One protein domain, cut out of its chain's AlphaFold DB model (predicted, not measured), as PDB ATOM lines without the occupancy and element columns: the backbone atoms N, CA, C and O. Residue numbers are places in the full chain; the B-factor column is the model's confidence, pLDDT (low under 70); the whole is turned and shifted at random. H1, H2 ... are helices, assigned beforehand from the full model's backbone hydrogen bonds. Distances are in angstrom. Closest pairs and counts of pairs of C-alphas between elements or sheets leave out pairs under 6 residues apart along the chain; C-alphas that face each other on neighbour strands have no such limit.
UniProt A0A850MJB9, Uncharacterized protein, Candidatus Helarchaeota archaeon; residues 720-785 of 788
ATOM      1  N   ALA A 720     242.348 213.051 221.522       70.56
ATOM      2  CA  ALA A 720     243.610 213.777 221.732       70.56
ATOM      3  C   ALA A 720     244.818 212.865 222.038       70.56
ATOM      4  O   ALA A 720     245.942 213.132 221.610       70.56
ATOM      5  N   LYS A 721     244.600 211.750 222.751       73.00
ATOM      6  CA  LYS A 721     245.670 210.782 223.053       73.00
ATOM      7  C   LYS A 721     246.070 209.972 221.824       73.00
ATOM      8  O   LYS A 721     247.254 209.678 221.670       73.00
ATOM      9  N   SER A 722     245.114 209.664 220.949       67.31
ATOM     10  CA  SER A 722     245.384 208.991 219.677       67.31
ATOM     11  C   SER A 722     246.248 209.869 218.769       67.31
ATOM     12  O   SER A 722     247.282 209.408 218.296       67.31
ATOM     13  N   LEU A 723     245.916 211.158 218.627       69.62
ATOM     14  CA  LEU A 723     246.708 212.106 217.829       69.62
ATOM     15  C   LEU A 723     248.105 212.382 218.415       69.62
ATOM     16  O   LEU A 723     249.083 212.456 217.672       69.62
ATOM     17  N   ALA A 724     248.242 212.470 219.741       70.50
ATOM     18  CA  ALA A 724     249.549 212.638 220.383       70.50
ATOM     19  C   ALA A 724     250.454 211.401 220.220       70.50
ATOM     20  O   ALA A 724     251.661 211.540 220.007       70.50
ATOM     21  N   SER A 725     249.875 210.195 220.292       70.06
ATOM     22  CA  SER A 725     250.594 208.947 220.013       70.06
ATOM     23  C   SER A 725     251.036 208.883 218.552       70.06
ATOM     24  O   SER A 725     252.193 208.570 218.281       70.06
ATOM     25  N   LEU A 726     250.149 209.274 217.630       68.50
ATOM     26  CA  LEU A 726     250.412 209.323 216.194       68.50
ATOM     27  C   LEU A 726     251.589 210.249 215.861       68.50
ATOM     28  O   LEU A 726     252.534 209.849 215.188       68.50
ATOM     29  N   LYS A 727     251.577 211.467 216.414       69.12
ATOM     30  CA  LYS A 727     252.641 212.461 216.224       69.12
ATOM     31  C   LYS A 727     254.001 211.951 216.702       69.12
ATOM     32  O   LYS A 727     255.014 212.196 216.052       69.12
ATOM     33  N   ARG A 728     254.028 211.231 217.829       66.75
ATOM     34  CA  ARG A 728     255.255 210.612 218.342       66.75
ATOM     35  C   ARG A 728     255.752 209.525 217.391       66.75
ATOM     36  O   ARG A 728     256.932 209.523 217.072       66.75
ATOM     37  N   GLN A 729     254.852 208.665 216.925       62.75
ATOM     38  CA  GLN A 729     255.168 207.489 216.116       62.75
ATOM     39  C   GLN A 729     255.669 207.854 214.709       62.75
ATOM     40  O   GLN A 729     256.723 207.375 214.300       62.75
ATOM     41  N   ILE A 730     255.005 208.795 214.026       58.38
ATOM     42  CA  ILE A 730     255.435 209.299 212.707       58.38
ATOM     43  C   ILE A 730     256.823 209.950 212.792       58.38
ATOM     44  O   ILE A 730     257.667 209.721 211.929       58.38
ATOM     45  N   SER A 731     257.104 210.703 213.866       54.19
ATOM     46  CA  SER A 731     258.405 211.371 214.041       54.19
ATOM     47  C   SER A 731     259.585 210.414 214.252       54.19
ATOM     48  O   SER A 731     260.720 210.784 213.960       54.19
ATOM     49  N   THR A 732     259.336 209.204 214.767       55.56
ATOM     50  CA  THR A 732     260.377 208.185 214.972       55.56
ATOM     51  C   THR A 732     260.572 207.283 213.768       55.56
ATOM     52  O   THR A 732     261.710 206.898 213.501       55.56
ATOM     53  N   ASP A 733     259.494 206.960 213.056       52.69
ATOM     54  CA  ASP A 733     259.519 205.829 212.134       52.69
ATOM     55  C   ASP A 733     259.549 206.257 210.653       52.69
ATOM     56  O   ASP A 733     260.099 205.510 209.845       52.69
ATOM     57  N   PHE A 734     259.052 207.452 210.279       58.88
ATOM     58  CA  PHE A 734     258.875 207.823 208.859       58.88
ATOM     59  C   PHE A 734     259.008 209.336 208.558       58.88
ATOM     60  O   PHE A 734     258.003 210.035 208.403       58.88
ATOM     61  N   PRO A 735     260.229 209.889 208.428       50.81
ATOM     62  CA  PRO A 735     260.404 211.275 208.005       50.81
ATOM     63  C   PRO A 735     260.326 211.422 206.471       50.81
ATOM     64  O   PRO A 735     261.313 211.197 205.779       50.81
ATOM     65  N   GLY A 736     259.186 211.898 205.954       50.69
ATOM     66  CA  GLY A 736     259.180 212.752 204.754       50.69
ATOM     67  C   GLY A 736     258.790 212.170 203.388       50.69
ATOM     68  O   GLY A 736     259.159 212.785 202.393       50.69
ATOM     69  N   THR A 737     258.026 211.081 203.282       43.56
ATOM     70  CA  THR A 737     257.499 210.606 201.980       43.56
ATOM     71  C   THR A 737     255.990 210.350 202.012       43.56
ATOM     72  O   THR A 737     255.456 209.857 203.004       43.56
ATOM     73  N   TYR A 738     255.303 210.704 200.917       58.03
ATOM     74  CA  TYR A 738     253.861 210.518 200.722       58.03
ATOM     75  C   TYR A 738     253.611 209.663 199.480       58.03
ATOM     76  O   TYR A 738     254.181 209.923 198.422       58.03
ATOM     77  N   SER A 739     252.723 208.688 199.602       56.31
ATOM     78  CA  SER A 739     252.056 208.000 198.491       56.31
ATOM     79  C   SER A 739     250.797 208.788 198.110       56.31
ATOM     80  O   SER A 739     250.182 209.426 198.970       56.31
ATOM     81  N   VAL A 740     250.402 208.765 196.832       62.44
ATOM     82  CA  VAL A 740     249.151 209.395 196.375       62.44
ATOM     83  C   VAL A 740     247.971 208.707 197.071       62.44
ATOM     84  O   VAL A 740     247.826 207.493 196.982       62.44
ATOM     85  N   LEU A 741     247.153 209.478 197.791       80.31
ATOM     86  CA  LEU A 741     245.938 208.975 198.437       80.31
ATOM     87  C   LEU A 741     244.776 208.947 197.445       80.31
ATOM     88  O   LEU A 741     244.658 209.837 196.599       80.31
ATOM     89  N   SER A 742     243.882 207.972 197.598       87.00
ATOM     90  CA  SER A 742     242.617 207.964 196.870       87.00
ATOM     91  C   SER A 742     241.751 209.173 197.249       87.00
ATOM     92  O   SER A 742     241.865 209.756 198.338       87.00
ATOM     93  N   VAL A 743     240.849 209.553 196.340       86.62
ATOM     94  CA  VAL A 743     239.882 210.639 196.572       86.62
ATOM     95  C   VAL A 743     239.011 210.328 197.794       86.62
ATOM     96  O   VAL A 743     238.776 211.217 198.612       86.62
ATOM     97  N   GLU A 744     238.615 209.066 197.983       91.69
ATOM     98  CA  GLU A 744     237.780 208.635 199.109       91.69
ATOM     99  C   GLU A 744     238.484 208.824 200.464       91.69
ATOM    100  O   GLU A 744     237.897 209.369 201.405       91.69
ATOM    101  N   LEU A 745     239.771 208.473 200.563       89.19
ATOM    102  CA  LEU A 745     240.572 208.702 201.769       89.19
ATOM    103  C   LEU A 745     240.711 210.190 202.093       89.19
ATOM    104  O   LEU A 745     240.547 210.601 203.248       89.19
ATOM    105  N   MET A 746     240.957 211.013 201.074       90.25
ATOM    106  CA  MET A 746     241.063 212.460 201.241       90.25
ATOM    107  C   MET A 746     239.739 213.084 201.689       90.25
ATOM    108  O   MET A 746     239.728 213.911 202.605       90.25
ATOM    109  N   GLU A 747     238.611 212.663 201.118       90.31
ATOM    110  CA  GLU A 747     237.283 213.093 201.561       90.31
ATOM    111  C   GLU A 747     236.999 212.668 203.007       90.31
ATOM    112  O   GLU A 747     236.488 213.466 203.804       90.31
ATOM    113  N   ARG A 748     237.396 211.448 203.396       90.31
ATOM    114  CA  ARG A 748     237.186 210.937 204.756       90.31
ATOM    115  C   ARG A 748     237.992 211.711 205.790       90.31
ATOM    116  O   ARG A 748     237.412 212.133 206.796       90.31
ATOM    117  N   ILE A 749     239.271 211.979 205.517       91.44
ATOM    118  CA  ILE A 749     240.131 212.825 206.359       91.44
ATOM    119  C   ILE A 749     239.547 214.237 206.456       91.44
ATOM    120  O   ILE A 749     239.444 214.798 207.550       91.44
ATOM    121  N   ASN A 750     239.101 214.799 205.332       89.94
ATOM    122  CA  ASN A 750     238.542 216.145 205.304       89.94
ATOM    123  C   ASN A 750     237.212 216.261 206.066       89.94
ATOM    124  O   ASN A 750     236.916 217.335 206.600       89.94
ATOM    125  N   SER A 751     236.451 215.164 206.171       90.62
ATOM    126  CA  SER A 751     235.188 215.087 206.918       90.62
ATOM    127  C   SER A 751     235.351 215.098 208.447       90.62
ATOM    128  O   SER A 751     234.368 215.301 209.170       90.62
ATOM    129  N   LEU A 752     236.571 214.891 208.959       88.19
ATOM    130  CA  LEU A 752     236.862 214.947 210.390       88.19
ATOM    131  C   LEU A 752     236.870 216.407 210.871       88.19
ATOM    132  O   LEU A 752     237.680 217.229 210.438       88.19
ATOM    133  N   LYS A 753     235.954 216.723 211.793       87.00
ATOM    134  CA  LYS A 753     235.833 218.052 212.407       87.00
ATOM    135  C   LYS A 753     236.898 218.270 213.488       87.00
ATOM    136  O   LYS A 753     237.383 217.309 214.097       87.00
ATOM    137  N   ASP A 754     237.222 219.542 213.713       85.62
ATOM    138  CA  ASP A 754     238.090 220.033 214.794       85.62
ATOM    139  C   ASP A 754     239.539 219.523 214.737       85.62
ATOM    140  O   ASP A 754     240.154 219.258 215.766       85.62
ATOM    141  N   LEU A 755     240.080 219.358 213.527       83.94
ATOM    142  CA  LEU A 755     241.505 219.113 213.305       83.94
ATOM    143  C   LEU A 755     242.194 220.418 212.911       83.94
ATOM    144  O   LEU A 755     241.698 221.143 212.050       83.94
ATOM    145  N   THR A 756     243.355 220.682 213.496       88.62
ATOM    146  CA  THR A 756     244.276 221.699 212.978       88.62
ATOM    147  C   THR A 756     244.906 221.231 211.663       88.62
ATOM    148  O   THR A 756     245.000 220.027 211.409       88.62
ATOM    149  N   ASP A 757     245.400 222.160 210.840       82.94
ATOM    150  CA  ASP A 757     246.053 221.815 209.565       82.94
ATOM    151  C   ASP A 757     247.225 220.842 209.766       82.94
ATOM    152  O   ASP A 757     247.351 219.857 209.045       82.94
ATOM    153  N   ASN A 758     248.010 221.032 210.834       79.69
ATOM    154  CA  ASN A 758     249.103 220.126 211.193       79.69
ATOM    155  C   ASN A 758     248.626 218.706 211.535       79.69
ATOM    156  O   ASN A 758     249.289 217.730 211.195       79.69
ATOM    157  N   GLU A 759     247.497 218.565 212.229       84.75
ATOM    158  CA  GLU A 759     246.929 217.251 212.547       84.75
ATOM    159  C   GLU A 759     246.369 216.571 211.301       84.75
ATOM    160  O   GLU A 759     246.512 215.359 211.144       84.75
ATOM    161  N   ARG A 760     245.791 217.356 210.387       89.88
ATOM    162  CA  ARG A 760     245.313 216.869 209.094       89.88
ATOM    163  C   ARG A 760     246.473 216.373 208.228       89.88
ATOM    164  O   ARG A 760     246.383 215.281 207.678       89.88
ATOM    165  N   THR A 761     247.591 217.097 208.186       84.00
ATOM    166  CA  THR A 761     248.814 216.649 207.503       84.00
ATOM    167  C   THR A 761     249.367 215.356 208.101       84.00
ATOM    168  O   THR A 761     249.715 214.447 207.354       84.00
ATOM    169  N   LEU A 762     249.403 215.221 209.433       82.25
ATOM    170  CA  LEU A 762     249.857 213.984 210.090       82.25
ATOM    171  C   LEU A 762     248.935 212.791 209.793       82.25
ATOM    172  O   LEU A 762     249.408 211.667 209.653       82.25
ATOM    173  N   LEU A 763     247.627 213.025 209.677       86.44
ATOM    174  CA  LEU A 763     246.663 211.992 209.298       86.44
ATOM    175  C   LEU A 763     246.838 211.543 207.848       86.44
ATOM    176  O   LEU A 763     246.797 210.346 207.592       86.44
ATOM    177  N   ILE A 764     247.089 212.481 206.933       87.12
ATOM    178  CA  ILE A 764     247.416 212.190 205.530       87.12
ATOM    179  C   ILE A 764     248.692 211.348 205.449       87.12
ATOM    180  O   ILE A 764     248.699 210.313 204.788       87.12
ATOM    181  N   GLN A 765     249.739 211.744 206.181       82.19
ATOM    182  CA  GLN A 765     250.993 210.989 206.255       82.19
ATOM    183  C   GLN A 765     250.785 209.577 206.790       82.19
ATOM    184  O   GLN A 765     251.397 208.647 206.289       82.19
ATOM    185  N   TYR A 766     249.953 209.411 207.817       84.62
ATOM    186  CA  TYR A 766     249.708 208.096 208.396       84.62
ATOM    187  C   TYR A 766     248.876 207.204 207.479       84.62
ATOM    188  O   TYR A 766     249.233 206.050 207.256       84.62
ATOM    189  N   ALA A 767     247.781 207.742 206.939       86.62
ATOM    190  CA  ALA A 767     246.870 207.005 206.079       86.62
ATOM    191  C   ALA A 767     247.561 206.524 204.799       86.62
ATOM    192  O   ALA A 767     247.261 205.433 204.335       86.62
ATOM    193  N   SER A 768     248.537 207.278 204.274       83.12
ATOM    194  CA  SER A 768     249.274 206.871 203.072       83.12
ATOM    195  C   SER A 768     250.179 205.651 203.288       83.12
ATOM    196  O   SER A 768     250.705 205.116 202.317       83.12
ATOM    197  N   GLN A 769     250.393 205.227 204.539       81.94
ATOM    198  CA  GLN A 769     251.225 204.071 204.904       81.94
ATOM    199  C   GLN A 769     250.405 202.818 205.245       81.94
ATOM    200  O   GLN A 769     250.980 201.787 205.603       81.94
ATOM    201  N   LEU A 770     249.076 202.910 205.199       81.25
ATOM    202  CA  LEU A 770     248.158 201.798 205.419       81.25
ATOM    203  C   LEU A 770     247.562 201.364 204.077       81.25
ATOM    204  O   LEU A 770     247.487 202.167 203.147       81.25
ATOM    205  N   ASP A 771     247.119 200.110 203.976       86.62
ATOM    206  CA  ASP A 771     246.211 199.760 202.888       86.62
ATOM    207  C   ASP A 771     244.897 200.538 203.042       86.62
ATOM    208  O   ASP A 771     244.526 200.980 204.134       86.62
ATOM    209  N   GLU A 772     244.214 200.751 201.922       84.56
ATOM    210  CA  GLU A 772     243.058 201.642 201.869       84.56
ATOM    211  C   GLU A 772     241.914 201.184 202.789       84.56
ATOM    212  O   GLU A 772     241.287 202.013 203.452       84.56
ATOM    213  N   GLU A 773     241.692 199.873 202.923       87.00
ATOM    214  CA  GLU A 773     240.643 199.322 203.784       87.00
ATOM    215  C   GLU A 773     240.976 199.510 205.279       87.00
ATOM    216  O   GLU A 773     240.125 199.958 206.060       87.00
ATOM    217  N   GLU A 774     242.224 199.253 205.689       84.06
ATOM    218  CA  GLU A 774     242.709 199.523 207.050       84.06
ATOM    219  C   GLU A 774     242.670 201.022 207.380       84.06
ATOM    220  O   GLU A 774     242.232 201.404 208.474       84.06
ATOM    221  N   ALA A 775     243.073 201.879 206.437       86.38
ATOM    222  CA  ALA A 775     243.064 203.329 206.594       86.38
ATOM    223  C   ALA A 775     241.642 203.863 206.814       86.38
ATOM    224  O   ALA A 775     241.401 204.627 207.757       86.38
ATOM    225  N   LEU A 776     240.680 203.422 205.998       88.75
ATOM    226  CA  LEU A 776     239.275 203.814 206.118       88.75
ATOM    227  C   LEU A 776     238.663 203.332 207.438       88.75
ATOM    228  O   LEU A 776     238.038 204.120 208.156       88.75
ATOM    229  N   LYS A 777     238.910 202.075 207.825       88.62
ATOM    230  CA  LYS A 777     238.423 201.512 209.094       88.62
ATOM    231  C   LYS A 777     238.984 202.255 210.306       88.62
ATOM    232  O   LYS A 777     238.268 202.507 211.280       88.62
ATOM    233  N   TRP A 778     240.257 202.633 210.257       88.38
ATOM    234  CA  TRP A 778     240.892 203.391 211.327       88.38
ATOM    235  C   TRP A 778     240.348 204.825 211.423       88.38
ATOM    236  O   TRP A 778     240.046 205.292 212.526       88.38
ATOM    237  N   LEU A 779     240.149 205.508 210.289       88.69
ATOM    238  CA  LEU A 779     239.550 206.848 210.249       88.69
ATOM    239  C   LEU A 779     238.106 206.853 210.770       88.69
ATOM    240  O   LEU A 779     237.708 207.787 211.474       88.69
ATOM    241  N   ASP A 780     237.342 205.794 210.508       89.19
ATOM    242  CA  ASP A 780     235.985 205.628 211.034       89.19
ATOM    243  C   ASP A 780     235.966 205.430 212.548       89.19
ATOM    244  O   ASP A 780     235.158 206.042 213.255       89.19
ATOM    245  N   ASN A 781     236.912 204.656 213.076       84.62
ATOM    246  CA  ASN A 781     237.092 204.527 214.517       84.62
ATOM    247  C   ASN A 781     237.501 205.864 215.154       84.62
ATOM    248  O   ASN A 781     236.971 206.230 216.204       84.62
ATOM    249  N   LEU A 782     238.382 206.633 214.504       86.00
ATOM    250  CA  LEU A 782     238.800 207.955 214.977       86.00
ATOM    251  C   LEU A 782     237.634 208.957 215.002       86.00
ATOM    252  O   LEU A 782     237.528 209.751 215.940       86.00
ATOM    253  N   LYS A 783     236.741 208.903 214.004       85.19
ATOM    254  CA  LYS A 783     235.534 209.741 213.916       85.19
ATOM    255  C   LYS A 783     234.558 209.495 215.069       85.19
ATOM    256  O   LYS A 783     233.880 210.427 215.496       85.19
ATOM    257  N   ASN A 784     234.504 208.262 215.568       79.56
ATOM    258  CA  ASN A 784     233.567 207.832 216.607       79.56
ATOM    259  C   ASN A 784     234.083 208.031 218.046       79.56
ATOM    260  O   ASN A 784     233.341 207.788 218.999       79.56
ATOM    261  N   LEU A 785     235.326 208.488 218.238       81.62
ATOM    262  CA  LEU A 785     235.846 208.832 219.565       81.62
ATOM    263  C   LEU A 785     235.243 210.163 220.048       81.62
ATOM    264  O   LEU A 785     235.359 211.182 219.366       81.62
TER     265      LEU A 785
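This is residues 720 to 785 of the 788 residues of an uncharacterized protein of Candidatus Helarchaeota archaeon (UniProt A0A850MJB9). Three helices, H2, H3 and H4, stand as a small triangle, and the longest helix, H1, crosses H3 steeply on the side away from H2. H2 and H3 fold back on each other as a helical hairpin, H4 runs side by side with H2, and the link of residues 734 to 742 sweeps from the last residue of H1 to the first of H2. The 66 printed residues hold four named helices, in the order H1, H2, H3, H4, and no named strand; the class is all helix, with 45 of the 66 residues in the named helices. The whole is compact, with a radius of gyration of the C-alphas of 11.1 A, and its outline is rounded, with spans of 26 by 26 by 20 A.

Begin with the longest helix: find C-alpha 720 at (243.610, 213.777, 221.732), where H1 begins, and go on to C-alpha 733 at (259.519, 205.829, 212.134), where it ends. H1 has residues 720 to 733, 14 residues, and its first and last C-alphas are 20.2 A apart. Next look at residues 757 to 767, which form H3, 15.2 A from first to last C-alpha. Before it in the chain, residues 743 to 750 are H2, eight residues and 10.4 A from first to last C-alpha. The last helix is H4, residues 772 to 783, 16.4 A long by the same measure; find its end at C-alpha 783, at (235.534, 209.741, 213.916).

Start at H1 and look for Lys 727 and Leu 762: their C-alphas, 6.9 A apart, are the closest of H1 and H3, which touch. These two helices run the same way at a steep tilt of 63 degrees. From H3 go on to H2, which touches it; the closest C-alphas are those of Ile 749 and Arg 760, 7.1 A apart. H2 and H3 are a helical hairpin, running opposite ways at a steep tilt of 40 degrees. H2 also touches H4, with the C-alphas of Leu 745 and Leu 776 the closest at 6.7 A. Those two run the same way at a shallow tilt of 20 degrees, with centres 10.5 A apart. H3 and H4 are close but not clearly touching: the C-alphas of Ala 767 and Ala 775 are the closest, 5.3 A apart, and they are the 1 pair within 8 A. H3 and H4 run opposite ways at a steep tilt of 39 degrees. H1 and H4 are apart, but only just, with the closest C-alphas 8.2 A from each other. H1 and H2 are also apart. Look along the backbones of H1, H2, H3 and H4: in each of them every O i to N i+4 pair is within hydrogen-bond range.

The two C-alphas farthest apart are those of Gly 736, in the link from H1 to H2, and Asn 784, just after H4; they are 28.6 A apart. The first and last printed C-alphas, of Ala 720 and Leu 785, are 9.5 A apart. The printed part has no cut. The link from H3 to H4, with 4 residues, is tight; the link from H1 to H2, with 9 residues, and the link from H2 to H3, with 6, are short. In the B-factor column the mean pLDDT of the printed part is 78.3, and 17 residues are under 70, namely residues 722 to 723 and 726 to 740. H1 has a mean pLDDT of 65 in this model, while H2 has 90.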